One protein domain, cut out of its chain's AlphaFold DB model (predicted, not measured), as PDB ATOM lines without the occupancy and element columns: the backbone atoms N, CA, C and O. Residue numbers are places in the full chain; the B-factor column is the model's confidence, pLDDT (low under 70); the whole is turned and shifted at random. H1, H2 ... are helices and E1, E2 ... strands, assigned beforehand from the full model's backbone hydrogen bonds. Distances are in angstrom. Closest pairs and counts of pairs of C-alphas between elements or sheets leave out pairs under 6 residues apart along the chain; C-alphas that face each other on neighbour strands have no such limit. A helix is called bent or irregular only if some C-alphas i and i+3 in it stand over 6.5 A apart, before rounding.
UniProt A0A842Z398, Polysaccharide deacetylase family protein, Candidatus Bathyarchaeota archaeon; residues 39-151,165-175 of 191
ATOM      1  N   VAL A  39      -6.075 -26.654  18.766       77.81
ATOM      2  CA  VAL A  39      -7.100 -27.674  18.680       77.81
ATOM      3  C   VAL A  39      -7.318 -28.299  20.053       77.81
ATOM      4  O   VAL A  39      -6.361 -28.441  20.810       77.81
ATOM      5  N   ALA A  40      -8.560 -28.650  20.374       77.56
ATOM      6  CA  ALA A  40      -8.888 -29.460  21.542       77.56
ATOM      7  C   ALA A  40      -9.314 -30.845  21.062       77.56
ATOM      8  O   ALA A  40     -10.194 -30.959  20.202       77.56
ATOM      9  N   LEU A  41      -8.645 -31.866  21.589       85.12
ATOM     10  CA  LEU A  41      -8.900 -33.263  21.281       85.12
ATOM     11  C   LEU A  41      -9.794 -33.856  22.364       85.12
ATOM     12  O   LEU A  41      -9.441 -33.770  23.544       85.12
ATOM     13  N   THR A  42     -10.917 -34.452  21.972       84.88
ATOM     14  CA  THR A  42     -11.788 -35.156  22.914       84.88
ATOM     15  C   THR A  42     -12.097 -36.573  22.459       84.88
ATOM     16  O   THR A  42     -12.217 -36.827  21.261       84.88
ATOM     17  N   PHE A  43     -12.217 -37.480  23.423       88.06
ATOM     18  CA  PHE A  43     -12.614 -38.869  23.220       88.06
ATOM     19  C   PHE A  43     -13.916 -39.120  23.965       88.06
ATOM     20  O   PHE A  43     -13.953 -38.955  25.184       88.06
ATOM     21  N   ASP A  44     -14.949 -39.526  23.238       85.44
ATOM     22  CA  ASP A  44     -16.240 -39.898  23.811       85.44
ATOM     23  C   ASP A  44     -16.332 -41.435  23.935       85.44
ATOM     24  O   ASP A  44     -15.535 -42.171  23.348       85.44
ATOM     25  N   ASP A  45     -17.307 -41.925  24.698       86.00
ATOM     26  CA  ASP A  45     -17.715 -43.339  24.777       86.00
ATOM     27  C   ASP A  45     -16.758 -44.319  25.488       86.00
ATOM     28  O   ASP A  45     -17.033 -45.522  25.547       86.00
ATOM     29  N   GLY A  46     -15.650 -43.832  26.053       84.81
ATOM     30  CA  GLY A  46     -14.703 -44.638  26.834       84.81
ATOM     31  C   GLY A  46     -15.136 -44.876  28.292       84.81
ATOM     32  O   GLY A  46     -16.159 -44.350  28.727       84.81
ATOM     33  N   PRO A  47     -14.344 -45.611  29.094       88.25
ATOM     34  CA  PRO A  47     -13.109 -46.310  28.727       88.25
ATOM     35  C   PRO A  47     -13.369 -47.649  28.008       88.25
ATOM     36  O   PRO A  47     -14.414 -48.273  28.181       88.25
ATOM     37  N   PHE A  48     -12.409 -48.085  27.187       88.75
ATOM     38  CA  PHE A  48     -12.446 -49.367  26.475       88.75
ATOM     39  C   PHE A  48     -11.029 -49.901  26.191       88.75
ATOM     40  O   PHE A  48     -10.038 -49.274  26.566       88.75
ATOM     41  N   THR A  49     -10.909 -51.048  25.513       87.88
ATOM     42  CA  THR A  49      -9.640 -51.745  25.230       87.88
ATOM     43  C   THR A  49      -8.560 -50.851  24.607       87.88
ATOM     44  O   THR A  49      -7.390 -51.003  24.935       87.88
ATOM     45  N   TYR A  50      -8.941 -49.871  23.781       86.69
ATOM     46  CA  TYR A  50      -8.002 -48.973  23.090       86.69
ATOM     47  C   TYR A  50      -7.635 -47.707  23.881       86.69
ATOM     48  O   TYR A  50      -6.829 -46.900  23.425       86.69
ATOM     49  N   THR A  51      -8.225 -47.480  25.062       91.50
ATOM     50  CA  THR A  51      -7.976 -46.251  25.832       91.50
ATOM     51  C   THR A  51      -6.517 -46.151  26.285       91.50
ATOM     52  O   THR A  51      -5.951 -45.065  26.229       91.50
ATOM     53  N   SER A  52      -5.882 -47.262  26.668       93.62
ATOM     54  CA  SER A  52      -4.461 -47.268  27.050       93.62
ATOM     55  C   SER A  52      -3.539 -46.902  25.887       93.62
ATOM     56  O   SER A  52      -2.636 -46.093  26.067       93.62
ATOM     57  N   GLU A  53      -3.802 -47.433  24.693       92.56
ATOM     58  CA  GLU A  53      -3.022 -47.121  23.488       92.56
ATOM     59  C   GLU A  53      -3.178 -45.646  23.089       92.56
ATOM     60  O   GLU A  53      -2.216 -44.993  22.686       92.56
ATOM     61  N   ALA A  54      -4.379 -45.082  23.264       91.88
ATOM     62  CA  ALA A  54      -4.601 -43.654  23.062       91.88
ATOM     63  C   ALA A  54      -3.798 -42.796  24.054       91.88
ATOM     64  O   ALA A  54      -3.229 -41.783  23.649       91.88
ATOM     65  N   LEU A  55      -3.721 -43.196  25.328       95.00
ATOM     66  CA  LEU A  55      -2.887 -42.521  26.331       95.00
ATOM     67  C   LEU A  55      -1.396 -42.601  25.966       95.00
ATOM     68  O   LEU A  55      -0.716 -41.578  25.992       95.00
ATOM     69  N   ASP A  56      -0.910 -43.765  25.517       94.25
ATOM     70  CA  ASP A  56       0.476 -43.940  25.058       94.25
ATOM     71  C   ASP A  56       0.807 -43.014  23.876       94.25
ATOM     72  O   ASP A  56       1.834 -42.333  23.870       94.25
ATOM     73  N   ALA A  57      -0.084 -42.939  22.880       94.19
ATOM     74  CA  ALA A  57       0.083 -42.059  21.727       94.19
ATOM     75  C   ALA A  57       0.075 -40.569  22.110       94.19
ATOM     76  O   ALA A  57       0.829 -39.776  21.537       94.19
ATOM     77  N   LEU A  58      -0.761 -40.171  23.074       94.25
ATOM     78  CA  LEU A  58      -0.812 -38.794  23.563       94.25
ATOM     79  C   LEU A  58       0.455 -38.417  24.327       94.25
ATOM     80  O   LEU A  58       0.993 -37.335  24.087       94.25
ATOM     81  N   ASP A  59       0.946 -39.301  25.195       94.44
ATOM     82  CA  ASP A  59       2.181 -39.086  25.946       94.44
ATOM     83  C   ASP A  59       3.394 -39.000  25.012       94.44
ATOM     84  O   ASP A  59       4.137 -38.017  25.047       94.44
ATOM     85  N   ALA A  60       3.517 -39.938  24.066       94.50
ATOM     86  CA  ALA A  60       4.579 -39.934  23.060       94.50
ATOM     87  C   ALA A  60       4.588 -38.656  22.201       94.50
ATOM     88  O   ALA A  60       5.643 -38.205  21.747       94.50
ATOM     89  N   ALA A  61       3.416 -38.059  21.973       91.94
ATOM     90  CA  ALA A  61       3.272 -36.811  21.233       91.94
ATOM     91  C   ALA A  61       3.335 -35.549  22.120       91.94
ATOM     92  O   ALA A  61       3.319 -34.436  21.587       91.94
ATOM     93  N   GLY A  62       3.407 -35.692  23.448       90.69
ATOM     94  CA  GLY A  62       3.397 -34.580  24.400       90.69
ATOM     95  C   GLY A  62       2.074 -33.805  24.441       90.69
ATOM     96  O   GLY A  62       2.065 -32.622  24.786       90.69
ATOM     97  N   PHE A  63       0.958 -34.436  24.067       88.75
ATOM     98  CA  PHE A  63      -0.365 -33.811  24.028       88.75
ATOM     99  C   PHE A  63      -1.231 -34.201  25.226       88.75
ATOM    100  O   PHE A  63      -1.091 -35.264  25.823       88.75
ATOM    101  N   LYS A  64      -2.182 -33.322  25.551       89.00
ATOM    102  CA  LYS A  64      -3.273 -33.591  26.494       89.00
ATOM    103  C   LYS A  64      -4.604 -33.553  25.754       89.00
ATOM    104  O   LYS A  64      -4.720 -32.946  24.689       89.00
ATOM    105  N   ALA A  65      -5.591 -34.225  26.324       89.75
ATOM    106  CA  ALA A  65      -6.911 -34.425  25.736       89.75
ATOM    107  C   ALA A  65      -7.977 -34.423  26.835       89.75
ATOM    108  O   ALA A  65      -7.642 -34.538  28.018       89.75
ATOM    109  N   THR A  66      -9.238 -34.319  26.429       87.75
ATOM    110  CA  THR A  66     -10.392 -34.500  27.313       87.75
ATOM    111  C   THR A  66     -11.062 -35.837  27.016       87.75
ATOM    112  O   THR A  66     -11.404 -36.116  25.872       87.75
ATOM    113  N   PHE A  67     -11.283 -36.663  28.030       89.69
ATOM    114  CA  PHE A  67     -11.987 -37.935  27.896       89.69
ATOM    115  C   PHE A  67     -13.354 -37.844  28.563       89.69
ATOM    116  O   PHE A  67     -13.452 -37.610  29.767       89.69
ATOM    117  N   PHE A  68     -14.409 -38.033  27.781       87.56
ATOM    118  CA  PHE A  68     -15.781 -38.112  28.252       87.56
ATOM    119  C   PHE A  68     -16.137 -39.585  28.467       87.56
ATOM    120  O   PHE A  68     -16.268 -40.344  27.510       87.56
ATOM    121  N   LEU A  69     -16.253 -39.989  29.735       87.81
ATOM    122  CA  LEU A  69     -16.401 -41.388  30.136       87.81
ATOM    123  C   LEU A  69     -17.852 -41.761  30.437       87.81
ATOM    124  O   LEU A  69     -18.587 -40.997  31.070       87.81
ATOM    125  N   ASN A  70     -18.230 -42.978  30.067       85.69
ATOM    126  CA  ASN A  70     -19.477 -43.611  30.466       85.69
ATOM    127  C   ASN A  70     -19.290 -44.493  31.698       85.69
ATOM    128  O   ASN A  70     -18.236 -45.090  31.900       85.69
ATOM    129  N   GLY A  71     -20.345 -44.619  32.504       82.50
ATOM    130  CA  GLY A  71     -20.327 -45.506  33.671       82.50
ATOM    131  C   GLY A  71     -20.522 -46.984  33.316       82.50
ATOM    132  O   GLY A  71     -19.914 -47.852  33.933       82.50
ATOM    133  N   GLN A  72     -21.361 -47.265  32.321       83.50
ATOM    134  CA  GLN A  72     -21.752 -48.593  31.866       83.50
ATOM    135  C   GLN A  72     -21.999 -48.560  30.348       83.50
ATOM    136  O   GLN A  72     -23.111 -48.312  29.885       83.50
ATOM    137  N   ASN A  73     -20.946 -48.806  29.568       82.56
ATOM    138  CA  ASN A  73     -21.011 -48.855  28.101       82.56
ATOM    139  C   ASN A  73     -20.445 -50.183  27.581       82.56
ATOM    140  O   ASN A  73     -21.170 -51.165  27.453       82.56
ATOM    141  N   TRP A  74     -19.123 -50.252  27.410       82.44
ATOM    142  CA  TRP A  74     -18.395 -51.463  27.005       82.44
ATOM    143  C   TRP A  74     -18.017 -52.386  28.177       82.44
ATOM    144  O   TRP A  74     -17.340 -53.397  28.007       82.44
ATOM    145  N   GLY A  75     -18.421 -52.000  29.382       84.06
ATOM    146  CA  GLY A  75     -18.152 -52.637  30.665       84.06
ATOM    147  C   GLY A  75     -18.505 -51.660  31.786       84.06
ATOM    148  O   GLY A  75     -18.891 -50.519  31.502       84.06
ATOM    149  N   ASN A  76     -18.405 -52.101  33.039       86.38
ATOM    150  CA  ASN A  76     -18.568 -51.196  34.168       86.38
ATOM    151  C   ASN A  76     -17.284 -50.370  34.320       86.38
ATOM    152  O   ASN A  76     -16.191 -50.925  34.284       86.38
ATOM    153  N   ILE A  77     -17.384 -49.055  34.500       86.25
ATOM    154  CA  ILE A  77     -16.210 -48.179  34.628       86.25
ATOM    155  C   ILE A  77     -15.262 -48.599  35.766       86.25
ATOM    156  O   ILE A  77     -14.055 -48.393  35.655       86.25
ATOM    157  N   ASN A  78     -15.776 -49.256  36.813       86.19
ATOM    158  CA  ASN A  78     -14.963 -49.797  37.904       86.19
ATOM    159  C   ASN A  78     -13.974 -50.872  37.425       86.19
ATOM    160  O   ASN A  78     -12.880 -50.985  37.980       86.19
ATOM    161  N   ASP A  79     -14.304 -51.603  36.356       88.75
ATOM    162  CA  ASP A  79     -13.412 -52.592  35.736       88.75
ATOM    163  C   ASP A  79     -12.204 -51.921  35.051       88.75
ATOM    164  O   ASP A  79     -11.181 -52.557  34.801       88.75
ATOM    165  N   TYR A  80     -12.297 -50.615  34.783       90.06
ATOM    166  CA  TYR A  80     -11.281 -49.802  34.112       90.06
ATOM    167  C   TYR A  80     -10.571 -48.824  35.059       90.06
ATOM    168  O   TYR A  80      -9.902 -47.894  34.600       90.06
ATOM    169  N   GLY A  81     -10.689 -49.015  36.379       89.62
ATOM    170  CA  GLY A  81     -10.221 -48.040  37.367       89.62
ATOM    171  C   GLY A  81      -8.749 -47.635  37.224       89.62
ATOM    172  O   GLY A  81      -8.421 -46.456  37.343       89.62
ATOM    173  N   SER A  82      -7.864 -48.574  36.874       91.38
ATOM    174  CA  SER A  82      -6.439 -48.294  36.642       91.38
ATOM    175  C   SER A  82      -6.197 -47.361  35.450       91.38
ATOM    176  O   SER A  82      -5.382 -46.444  35.539       91.38
ATOM    177  N   VAL A  83      -6.932 -47.542  34.350       92.69
ATOM    178  CA  VAL A  83      -6.856 -46.683  33.156       92.69
ATOM    179  C   VAL A  83      -7.421 -45.294  33.443       92.69
ATOM    180  O   VAL A  83      -6.839 -44.294  33.028       92.69
ATOM    181  N   VAL A  84      -8.522 -45.213  34.190       91.19
ATOM    182  CA  VAL A  84      -9.131 -43.933  34.584       91.19
ATOM    183  C   VAL A  84      -8.195 -43.143  35.512       91.19
ATOM    184  O   VAL A  84      -8.011 -41.939  35.335       91.19
ATOM    185  N   GLN A  85      -7.528 -43.815  36.454       90.75
ATOM    186  CA  GLN A  85      -6.505 -43.197  37.305       90.75
ATOM    187  C   GLN A  85      -5.287 -42.738  36.505       90.75
ATOM    188  O   GLN A  85      -4.813 -41.619  36.710       90.75
ATOM    189  N   ARG A  86      -4.810 -43.567  35.568       93.88
ATOM    190  CA  ARG A  86      -3.706 -43.231  34.662       93.88
ATOM    191  C   ARG A  86      -4.002 -41.944  33.893       93.88
ATOM    192  O   ARG A  86      -3.220 -41.002  33.967       93.88
ATOM    193  N   MET A  87      -5.170 -41.876  33.257       92.56
ATOM    194  CA  MET A  87      -5.657 -40.711  32.516       92.56
ATOM    195  C   MET A  87      -5.597 -39.419  33.347       92.56
ATOM    196  O   MET A  87      -5.096 -38.400  32.873       92.56
ATOM    197  N   ASN A  88      -6.043 -39.465  34.606       90.06
ATOM    198  CA  ASN A  88      -5.951 -38.320  35.515       90.06
ATOM    199  C   ASN A  88      -4.496 -37.991  35.895       90.06
ATOM    200  O   ASN A  88      -4.092 -36.832  35.871       90.06
ATOM    201  N   SER A  89      -3.692 -39.010  36.221       91.06
ATOM    202  CA  SER A  89      -2.291 -38.841  36.635       91.06
ATOM    203  C   SER A  89      -1.399 -38.267  35.531       91.06
ATOM    204  O   SER A  89      -0.467 -37.516  35.811       91.06
ATOM    205  N   GLU A  90      -1.726 -38.557  34.272       93.62
ATOM    206  CA  GLU A  90      -1.058 -38.006  33.096       93.62
ATOM    207  C   GLU A  90      -1.566 -36.594  32.751       93.62
ATOM    208  O   GLU A  90      -1.070 -35.971  31.814       93.62
ATOM    209  N   GLY A  91      -2.517 -36.037  33.508       90.31
ATOM    210  CA  GLY A  91      -2.988 -34.659  33.357       90.31
ATOM    211  C   GLY A  91      -4.005 -34.456  32.232       90.31
ATOM    212  O   GLY A  91      -4.143 -33.338  31.728       90.31
ATOM    213  N   HIS A  92      -4.701 -35.514  31.809       90.62
ATOM    214  CA  HIS A  92      -5.852 -35.379  30.922       90.62
ATOM    215  C   HIS A  92      -7.066 -34.853  31.688       90.62
ATOM    216  O   HIS A  92      -7.219 -35.071  32.888       90.62
ATOM    217  N   GLN A  93      -7.952 -34.161  30.981       87.94
ATOM    218  CA  GLN A  93      -9.217 -33.729  31.558       87.94
ATOM    219  C   GLN A  93     -10.233 -34.871  31.471       87.94
ATOM    220  O   GLN A  93     -10.336 -35.524  30.435       87.94
ATOM    221  N   ILE A  94     -11.010 -35.087  32.532       86.94
ATOM    222  CA  ILE A  94     -12.048 -36.123  32.573       86.94
ATOM    223  C   ILE A  94     -13.421 -35.454  32.661       86.94
ATOM    224  O   ILE A  94     -13.649 -34.545  33.462       86.94
ATOM    225  N   GLY A  95     -14.334 -35.891  31.803       82.62
ATOM    226  CA  GLY A  95     -15.726 -35.471  31.773       82.62
ATOM    227  C   GLY A  95     -16.672 -36.664  31.852       82.62
ATOM    228  O   GLY A  95     -16.294 -37.799  31.575       82.62
ATOM    229  N   SER A  96     -17.919 -36.403  32.230       81.94
ATOM    230  CA  SER A  96     -18.983 -37.416  32.251       81.94
ATOM    231  C   SER A  96     -19.697 -37.474  30.897       81.94
ATOM    232  O   SER A  96     -20.017 -36.429  30.330       81.94
ATOM    233  N   HIS A  97     -19.972 -38.678  30.387       82.06
ATOM    234  CA  HIS A  97     -20.692 -38.923  29.131       82.06
ATOM    235  C   HIS A  97     -21.976 -39.746  29.297       82.06
ATOM    236  O   HIS A  97     -22.394 -40.423  28.367       82.06
ATOM    237  N   THR A  98     -22.648 -39.641  30.450       73.88
ATOM    238  CA  THR A  98     -23.836 -40.439  30.856       73.88
ATOM    239  C   THR A  98     -23.532 -41.880  31.279       73.88
ATOM    240  O   THR A  98     -22.472 -42.424  30.979       73.88
ATOM    241  N   TYR A  99     -24.456 -42.501  32.023       72.75
ATOM    242  CA  TYR A  99     -24.185 -43.785  32.672       72.75
ATOM    243  C   TYR A  99     -24.341 -44.920  31.671       72.75
ATOM    244  O   TYR A  99     -23.386 -45.647  31.444       72.75
ATOM    245  N   VAL A 100     -25.503 -45.008  31.023       72.19
ATOM    246  CA  VAL A 100     -25.834 -46.020  30.014       72.19
ATOM    247  C   VAL A 100     -26.247 -45.357  28.693       72.19
ATOM    248  O   VAL A 100     -27.143 -44.506  28.701       72.19
ATOM    249  N   PRO A 101     -25.656 -45.743  27.549       66.38
ATOM    250  CA  PRO A 101     -26.201 -45.430  26.226       66.38
ATOM    251  C   PRO A 101     -27.305 -46.435  25.818       66.38
ATOM    252  O   PRO A 101     -27.152 -47.627  26.085       66.38
ATOM    253  N   PRO A 102     -28.391 -46.033  25.121       63.97
ATOM    254  CA  PRO A 102     -28.814 -44.669  24.827       63.97
ATOM    255  C   PRO A 102     -29.597 -44.062  26.003       63.97
ATOM    256  O   PRO A 102     -30.654 -44.563  26.388       63.97
ATOM    257  N   CYS A 103     -29.124 -42.931  26.523       58.50
ATOM    258  CA  CYS A 103     -29.933 -42.087  27.395       58.50
ATOM    259  C   CYS A 103     -30.679 -41.044  26.538       58.50
ATOM    260  O   CYS A 103     -30.024 -40.220  25.891       58.50
ATOM    261  N   PRO A 104     -32.024 -41.058  26.492       58.19
ATOM    262  CA  PRO A 104     -32.789 -40.056  25.760       58.19
ATOM    263  C   PRO A 104     -32.578 -38.661  26.358       58.19
ATOM    264  O   PRO A 104     -32.440 -38.489  27.571       58.19
ATOM    265  N   THR A 105     -32.554 -37.641  25.500       52.00
ATOM    266  CA  THR A 105     -32.427 -36.252  25.937       52.00
ATOM    267  C   THR A 105     -33.648 -35.854  26.763       52.00
ATOM    268  O   THR A 105     -34.735 -35.674  26.219       52.00
ATOM    269  N   LEU A 106     -33.396 -35.644  28.054       50.19
ATOM    270  CA  LEU A 106     -34.270 -35.093  29.087       50.19
ATOM    271  C   LEU A 106     -35.315 -36.053  29.700       50.19
ATOM    272  O   LEU A 106     -36.054 -36.717  28.975       50.19
ATOM    273  N   PRO A 107     -35.444 -36.047  31.045       53.44
ATOM    274  CA  PRO A 107     -34.606 -35.316  32.010       53.44
ATOM    275  C   PRO A 107     -33.192 -35.923  32.111       53.44
ATOM    276  O   PRO A 107     -33.032 -37.136  32.109       53.44
ATOM    277  N   LEU A 108     -32.161 -35.068  32.147       58.09
ATOM    278  CA  LEU A 108     -30.744 -35.469  32.098       58.09
ATOM    279  C   LEU A 108     -30.220 -36.025  33.440       58.09
ATOM    280  O   LEU A 108     -29.278 -36.821  33.457       58.09
ATOM    281  N   ASP A 109     -30.841 -35.644  34.558       56.75
ATOM    282  CA  ASP A 109     -30.369 -35.967  35.913       56.75
ATOM    283  C   ASP A 109     -30.252 -37.476  36.215       56.75
ATOM    284  O   ASP A 109     -29.217 -37.879  36.758       56.75
ATOM    285  N   PRO A 110     -31.214 -38.347  35.831       59.56
ATOM    286  CA  PRO A 110     -31.125 -39.785  36.100       59.56
ATOM    287  C   PRO A 110     -29.964 -40.480  35.373       59.56
ATOM    288  O   PRO A 110     -29.503 -41.525  35.822       59.56
ATOM    289  N   CYS A 111     -29.475 -39.909  34.268       59.06
ATOM    290  CA  CYS A 111     -28.413 -40.506  33.457       59.06
ATOM    291  C   CYS A 111     -27.012 -39.982  33.786       59.06
ATOM    292  O   CYS A 111     -26.027 -40.675  33.543       59.06
ATOM    293  N   ILE A 112     -26.890 -38.752  34.289       60.25
ATOM    294  CA  ILE A 112     -25.584 -38.125  34.548       60.25
ATOM    295  C   ILE A 112     -25.116 -38.418  35.970       60.25
ATOM    296  O   ILE A 112     -23.945 -38.746  36.166       60.25
ATOM    297  N   SER A 113     -26.029 -38.333  36.943       61.75
ATOM    298  CA  SER A 113     -25.709 -38.440  38.371       61.75
ATOM    299  C   SER A 113     -24.949 -39.730  38.735       61.75
ATOM    300  O   SER A 113     -23.906 -39.625  39.387       61.75
ATOM    301  N   PRO A 114     -25.341 -40.928  38.243       62.66
ATOM    302  CA  PRO A 114     -24.617 -42.159  38.564       62.66
ATOM    303  C   PRO A 114     -23.191 -42.180  37.999       62.66
ATOM    304  O   PRO A 114     -22.256 -42.542  38.701       62.66
ATOM    305  N   THR A 115     -22.996 -41.710  36.764       60.06
ATOM    306  CA  THR A 115     -21.680 -41.641  36.095       60.06
ATOM    307  C   THR A 115     -20.702 -40.776  36.859       60.06
ATOM    308  O   THR A 115     -19.578 -41.182  37.129       60.06
ATOM    309  N   THR A 116     -21.151 -39.577  37.227       66.06
ATOM    310  CA  THR A 116     -20.348 -38.620  37.978       66.06
ATOM    311  C   THR A 116     -19.981 -39.203  39.343       66.06
ATOM    312  O   THR A 116     -18.828 -39.098  39.750       66.06
ATOM    313  N   SER A 117     -20.911 -39.898  40.014       64.81
ATOM    314  CA  SER A 117     -20.638 -40.587  41.282       64.81
ATOM    315  C   SER A 117     -19.598 -41.702  41.132       64.81
ATOM    316  O   SER A 117     -18.625 -41.722  41.878       64.81
ATOM    317  N   THR A 118     -19.739 -42.591  40.144       66.62
ATOM    318  CA  THR A 118     -18.812 -43.723  39.960       66.62
ATOM    319  C   THR A 118     -17.423 -43.271  39.497       66.62
ATOM    320  O   THR A 118     -16.408 -43.782  39.971       66.62
ATOM    321  N   ILE A 119     -17.344 -42.253  38.630       66.38
ATOM    322  CA  ILE A 119     -16.063 -41.631  38.267       66.38
ATOM    323  C   ILE A 119     -15.395 -41.035  39.518       66.38
ATOM    324  O   ILE A 119     -14.194 -41.209  39.715       66.38
ATOM    325  N   HIS A 120     -16.156 -40.369  40.391       67.38
ATOM    326  CA  HIS A 120     -15.630 -39.806  41.638       67.38
ATOM    327  C   HIS A 120     -15.226 -40.847  42.688       67.38
ATOM    328  O   HIS A 120     -14.386 -40.534  43.526       67.38
ATOM    329  N   GLU A 121     -15.804 -42.047  42.677       66.75
ATOM    330  CA  GLU A 121     -15.350 -43.171  43.513       66.75
ATOM    331  C   GLU A 121     -14.035 -43.765  42.996       66.75
ATOM    332  O   GLU A 121     -13.189 -44.192  43.779       66.75
ATOM    333  N   THR A 122     -13.849 -43.758  41.676       64.94
ATOM    334  CA  THR A 122     -12.648 -44.287  41.016       64.94
ATOM    335  C   THR A 122     -11.452 -43.331  41.126       64.94
ATOM    336  O   THR A 122     -10.294 -43.766  41.161       64.94
ATOM    337  N   LEU A 123     -11.723 -42.024  41.166       68.56
ATOM    338  CA  LEU A 123     -10.728 -40.952  41.173       68.56
ATOM    339  C   LEU A 123     -10.518 -40.343  42.561       68.56
ATOM    340  O   LEU A 123     -11.331 -40.474  43.473       68.56
ATOM    341  N   THR A 124      -9.405 -39.627  42.723       58.69
ATOM    342  CA  THR A 124      -9.126 -38.905  43.964       58.69
ATOM    343  C   THR A 124     -10.144 -37.781  44.192       58.69
ATOM    344  O   THR A 124     -10.642 -37.187  43.225       58.69
ATOM    345  N   PRO A 125     -10.418 -37.430  45.464       54.81
ATOM    346  CA  PRO A 125     -11.363 -36.386  45.849       54.81
ATOM    347  C   PRO A 125     -11.232 -35.041  45.116       54.81
ATOM    348  O   PRO A 125     -12.225 -34.328  44.956       54.81
ATOM    349  N   ASP A 126     -10.026 -34.705  44.670       55.12
ATOM    350  CA  ASP A 126      -9.685 -33.387  44.136       55.12
ATOM    351  C   ASP A 126      -9.840 -33.292  42.610       55.12
ATOM    352  O   ASP A 126      -9.592 -32.240  42.020       55.12
ATOM    353  N   THR A 127     -10.256 -34.378  41.949       63.69
ATOM    354  CA  THR A 127     -10.383 -34.386  40.489       63.69
ATOM    355  C   THR A 127     -11.612 -33.592  40.047       63.69
ATOM    356  O   THR A 127     -12.751 -33.950  40.359       63.69
ATOM    357  N   GLN A 128     -11.382 -32.516  39.290       64.06
ATOM    358  CA  GLN A 128     -12.446 -31.714  38.691       64.06
ATOM    359  C   GLN A 128     -13.035 -32.443  37.481       64.06
ATOM    360  O   GLN A 128     -12.329 -32.692  36.504       64.06
ATOM    361  N   LEU A 129     -14.335 -32.741  37.526       64.12
ATOM    362  CA  LEU A 129     -15.053 -33.325  36.393       64.12
ATOM    363  C   LEU A 129     -15.756 -32.246  35.585       64.12
ATOM    364  O   LEU A 129     -16.481 -31.413  36.134       64.12
ATOM    365  N   VAL A 130     -15.570 -32.279  34.270       68.88
ATOM    366  CA  VAL A 130     -16.339 -31.426  33.360       68.88
ATOM    367  C   VAL A 130     -17.728 -32.045  33.170       68.88
ATOM    368  O   VAL A 130     -17.826 -33.257  32.935       68.88
ATOM    369  N   PRO A 131     -18.816 -31.262  33.274       61.47
ATOM    370  CA  PRO A 131     -20.154 -31.763  32.976       61.47
ATOM    371  C   PRO A 131     -20.245 -32.230  31.510       61.47
ATOM    372  O   PRO A 131     -19.468 -31.765  30.671       61.47
ATOM    373  N   PRO A 132     -21.190 -33.127  31.177       59.38
ATOM    374  CA  PRO A 132     -21.412 -33.541  29.796       59.38
ATOM    375  C   PRO A 132     -21.658 -32.313  28.923       59.38
ATOM    376  O   PRO A 132     -22.491 -31.460  29.244       59.38
ATOM    377  N   LEU A 133     -20.914 -32.213  27.821       54.25
ATOM    378  CA  LEU A 133     -21.102 -31.125  26.873       54.25
ATOM    379  C   LEU A 133     -22.499 -31.242  26.239       54.25
ATOM    380  O   LEU A 133     -22.865 -32.329  25.780       54.25
ATOM    381  N   PRO A 134     -23.272 -30.145  26.144       49.28
ATOM    382  CA  PRO A 134     -24.426 -30.106  25.258       49.28
ATOM    383  C   PRO A 134     -23.976 -30.472  23.839       49.28
ATOM    384  O   PRO A 134     -22.960 -29.956  23.371       49.28
ATOM    385  N   LEU A 135     -24.739 -31.323  23.144       45.34
ATOM    386  CA  LEU A 135     -24.427 -31.801  21.784       45.34
ATOM    387  C   LEU A 135     -24.162 -30.664  20.767       45.34
ATOM    388  O   LEU A 135     -23.488 -30.893  19.757       45.34
ATOM    389  N   ASP A 136     -24.616 -29.444  21.084       37.94
ATOM    390  CA  ASP A 136     -24.558 -28.244  20.241       37.94
ATOM    391  C   ASP A 136     -23.628 -27.131  20.772       37.94
ATOM    392  O   ASP A 136     -23.603 -26.016  20.242       37.94
ATOM    393  N   ALA A 137     -22.825 -27.404  21.804       37.56
ATOM    394  CA  ALA A 137     -21.867 -26.450  22.360       37.56
ATOM    395  C   ALA A 137     -20.630 -26.251  21.448       37.56
ATOM    396  O   ALA A 137     -19.556 -26.791  21.681       37.56
ATOM    397  N   GLY A 138     -20.797 -25.444  20.395       37.97
ATOM    398  CA  GLY A 138     -19.833 -24.428  19.946       37.97
ATOM    399  C   GLY A 138     -18.378 -24.831  19.652       37.97
ATOM    400  O   GLY A 138     -17.476 -24.575  20.432       37.97
ATOM    401  N   CYS A 139     -18.118 -25.299  18.436       35.12
ATOM    402  CA  CYS A 139     -16.941 -24.984  17.609       35.12
ATOM    403  C   CYS A 139     -17.252 -25.589  16.230       35.12
ATOM    404  O   CYS A 139     -17.882 -26.643  16.187       35.12
ATOM    405  N   ARG A 140     -16.907 -24.955  15.094       39.38
ATOM    406  CA  ARG A 140     -17.243 -25.546  13.776       39.38
ATOM    407  C   ARG A 140     -16.681 -26.972  13.713       39.38
ATOM    408  O   ARG A 140     -15.459 -27.116  13.658       39.38
ATOM    409  N   ARG A 141     -17.562 -27.982  13.703       40.16
ATOM    410  CA  ARG A 141     -17.201 -29.368  13.388       40.16
ATOM    411  C   ARG A 141     -16.460 -29.347  12.054       40.16
ATOM    412  O   ARG A 141     -16.979 -28.840  11.060       40.16
ATOM    413  N   ARG A 142     -15.229 -29.836  12.052       43.44
ATOM    414  CA  ARG A 142     -14.676 -30.489  10.873       43.44
ATOM    415  C   ARG A 142     -14.392 -31.901  11.313       43.44
ATOM    416  O   ARG A 142     -13.402 -32.137  12.005       43.44
ATOM    417  N   ASP A 143     -15.294 -32.795  10.950       38.31
ATOM    418  CA  ASP A 143     -14.992 -34.211  10.967       38.31
ATOM    419  C   ASP A 143     -13.811 -34.384  10.005       38.31
ATOM    420  O   ASP A 143     -13.843 -33.898   8.872       38.31
ATOM    421  N   LEU A 144     -12.711 -34.979  10.473       43.56
ATOM    422  CA  LEU A 144     -11.468 -35.099   9.695       43.56
ATOM    423  C   LEU A 144     -11.654 -35.879   8.373       43.56
ATOM    424  O   LEU A 144     -10.752 -35.876   7.541       43.56
ATOM    425  N   GLY A 145     -12.824 -36.493   8.151       33.12
ATOM    426  CA  GLY A 145     -13.209 -37.159   6.905       33.12
ATOM    427  C   GLY A 145     -13.795 -36.259   5.802       33.12
ATOM    428  O   GLY A 145     -13.831 -36.684   4.651       33.12
ATOM    429  N   ASP A 146     -14.219 -35.021   6.089       38.72
ATOM    430  CA  ASP A 146     -14.979 -34.202   5.119       38.72
ATOM    431  C   ASP A 146     -14.114 -33.441   4.093       38.72
ATOM    432  O   ASP A 146     -14.601 -33.047   3.027       38.72
ATOM    433  N   ASP A 147     -12.825 -33.225   4.375       38.84
ATOM    434  CA  ASP A 147     -11.932 -32.462   3.489       38.84
ATOM    435  C   ASP A 147     -11.514 -33.273   2.238       38.84
ATOM    436  O   ASP A 147     -11.253 -32.688   1.181       38.84
ATOM    437  N   ALA A 148     -11.560 -34.612   2.298       40.12
ATOM    438  CA  ALA A 148     -11.309 -35.487   1.147       40.12
ATOM    439  C   ALA A 148     -12.412 -35.387   0.074       40.12
ATOM    440  O   ALA A 148     -12.138 -35.493  -1.122       40.12
ATOM    441  N   ALA A 149     -13.656 -35.099   0.476       35.91
ATOM    442  CA  ALA A 149     -14.800 -35.010  -0.432       35.91
ATOM    443  C   ALA A 149     -14.848 -33.702  -1.251       35.91
ATOM    444  O   ALA A 149     -15.633 -33.590  -2.191       35.91
ATOM    445  N   ARG A 150     -14.025 -32.695  -0.917       50.81
ATOM    446  CA  ARG A 150     -14.064 -31.348  -1.531       50.81
ATOM    447  C   ARG A 150     -12.855 -31.011  -2.404       50.81
ATOM    448  O   ARG A 150     -12.628 -29.834  -2.698       50.81
ATOM    449  N   GLY A 151     -12.068 -32.012  -2.802       30.84
ATOM    450  CA  GLY A 151     -10.979 -31.856  -3.777       30.84
ATOM    451  C   GLY A 151      -9.870 -30.882  -3.357       30.84
ATOM    452  O   GLY A 151      -9.145 -30.376  -4.212       30.84
ATOM    453  N   ALA A 165      -9.578 -46.758  17.231       35.91
ATOM    454  CA  ALA A 165     -10.426 -46.619  18.416       35.91
ATOM    455  C   ALA A 165     -11.911 -46.412  18.037       35.91
ATOM    456  O   ALA A 165     -12.213 -45.526  17.239       35.91
ATOM    457  N   PRO A 166     -12.860 -47.148  18.647       33.31
ATOM    458  CA  PRO A 166     -14.293 -46.865  18.580       33.31
ATOM    459  C   PRO A 166     -14.711 -45.691  19.488       33.31
ATOM    460  O   PRO A 166     -15.895 -45.380  19.561       33.31
ATOM    461  N   ALA A 167     -13.766 -45.029  20.169       39.56
ATOM    462  CA  ALA A 167     -14.014 -43.751  20.828       39.56
ATOM    463  C   ALA A 167     -14.130 -42.665  19.756       39.56
ATOM    464  O   ALA A 167     -13.199 -42.464  18.969       39.56
ATOM    465  N   VAL A 168     -15.264 -41.968  19.703       51.06
ATOM    466  CA  VAL A 168     -15.457 -40.901  18.719       51.06
ATOM    467  C   VAL A 168     -14.491 -39.768  19.046       51.06
ATOM    468  O   VAL A 168     -14.678 -39.019  20.005       51.06
ATOM    469  N   LEU A 169     -13.443 -39.646  18.234       57.72
ATOM    470  CA  LEU A 169     -12.490 -38.556  18.324       57.72
ATOM    471  C   LEU A 169     -13.126 -37.279  17.786       57.72
ATOM    472  O   LEU A 169     -13.400 -37.169  16.589       57.72
ATOM    473  N   ARG A 170     -13.317 -36.280  18.647       57.25
ATOM    474  CA  ARG A 170     -13.762 -34.951  18.219       57.25
ATOM    475  C   ARG A 170     -12.608 -33.969  18.284       57.25
ATOM    476  O   ARG A 170     -11.849 -33.915  19.250       57.25
ATOM    477  N   LEU A 171     -12.497 -33.161  17.233       58.22
ATOM    478  CA  LEU A 171     -11.490 -32.119  17.121       58.22
ATOM    479  C   LEU A 171     -12.163 -30.753  17.042       58.22
ATOM    480  O   LEU A 171     -12.773 -30.395  16.034       58.22
ATOM    481  N   GLN A 172     -12.006 -29.948  18.085       55.25
ATOM    482  CA  GLN A 172     -12.365 -28.535  18.023       55.25
ATOM    483  C   GLN A 172     -11.156 -27.756  17.506       55.25
ATOM    484  O   GLN A 172     -10.061 -27.950  18.017       55.25
ATOM    485  N   ARG A 173     -11.308 -26.878  16.503       49.19
ATOM    486  CA  ARG A 173     -10.210 -26.025  16.000       49.19
ATOM    487  C   ARG A 173     -10.572 -24.545  16.053       49.19
ATOM    488  O   ARG A 173     -11.653 -24.160  15.599       49.19
ATOM    489  N   ARG A 174      -9.624 -23.688  16.448       45.81
ATOM    490  CA  ARG A 174      -9.663 -22.252  16.118       45.81
ATOM    491  C   ARG A 174      -8.792 -21.978  14.906       45.81
ATOM    492  O   ARG A 174      -7.576 -22.132  14.967       45.81
ATOM    493  N   HIS A 175      -9.383 -21.483  13.827       51.06
ATOM    494  CA  HIS A 175      -8.573 -20.880  12.770       51.06
ATOM    495  C   HIS A 175      -8.025 -19.543  13.285       51.06
ATOM    496  O   HIS A 175      -8.802 -18.729  13.793       51.06
TER     497      HIS A 175
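This is residues 39 to 151 and 165 to 175 of the 191 residues of the protein "Polysaccharide deacetylase family protein" of Candidatus Bathyarchaeota archaeon (UniProt A0A842Z398). A twisted sheet of four strands has H2 over E3 and E2, H1 alongside H2, and H3 grazing the E3 edge; residues 123 to 151 have no named element, with residues 129 to 130 paired, parallel, with residues 94 to 95 of E3, and residues 145 to 151 stick out. The printed part has 124 residues with three named helices and four named strands, in the order E1 H1 E2 H2 E3 H3 E4; the class is mixed, with under half of the residues in named elements. The mixed sheet runs E3 E2 E1 E4. The whole is compact, with a radius of gyration of the C-alphas of 14.8 A and spans of 48 by 38 by 24 A.

E1, residues 39 to 46, begins at C-alpha 39 (-7.100, -27.674, 18.680) and is 20.3 A long. H1 is residues 51 to 60 and E2 residues 66 to 69. H2, residues 77 to 89, 16.9 A long, is irregular: C-alphas 79 and 82 are 8.2 A apart. E3 is residues 93 to 96. H3, residues 109 to 122, 20.2 A long, is only just irregular: C-alphas 111 and 114 are 6.6 A apart. E4, residues 169 to 173, ends at C-alpha 173 (-10.210, -26.025, 16.000).

E1 and E4 are antiparallel, with N 42 and O 170 at 2.9 A. E2 is parallel to E1, N 68 and O 43 at 2.8 A, and E3 to E2, N 95 and O 67 at 2.8 A. E1, H1, E2 and E2, H2, E3 are strand-helix-strand units, parallel neighbours with a helix between, with right-handed crossovers. H2 is on the sheet, over E3 and only just over E2, with 3 C-alphas there. H1, not on the sheet, only just touches H2, with 3 pairs of C-alphas within 8 A, the closest Ser 52 and Val 83, 6.6 A. H3 only grazes the sheet with residues 111 to 119; its residues 118 to 122 alone touch H2, the closest C-alphas being Gly 81 and Thr 122, 5.8 A. Every O i to N i+4 pair is within hydrogen-bond range in H1, 7 of 9 in H2 and 8 of 10 in H3.

The farthest C-alphas, Pro 125 and Gly 151, are 49.8 A apart. Residues 152 to 164 are not printed; C-alphas 151 and 165 are 26.7 A apart across the cut. The link from E3 to H3 is long, 12 residues. The model's pLDDT is under 70 for residues 101 to 151 and 165 to 175.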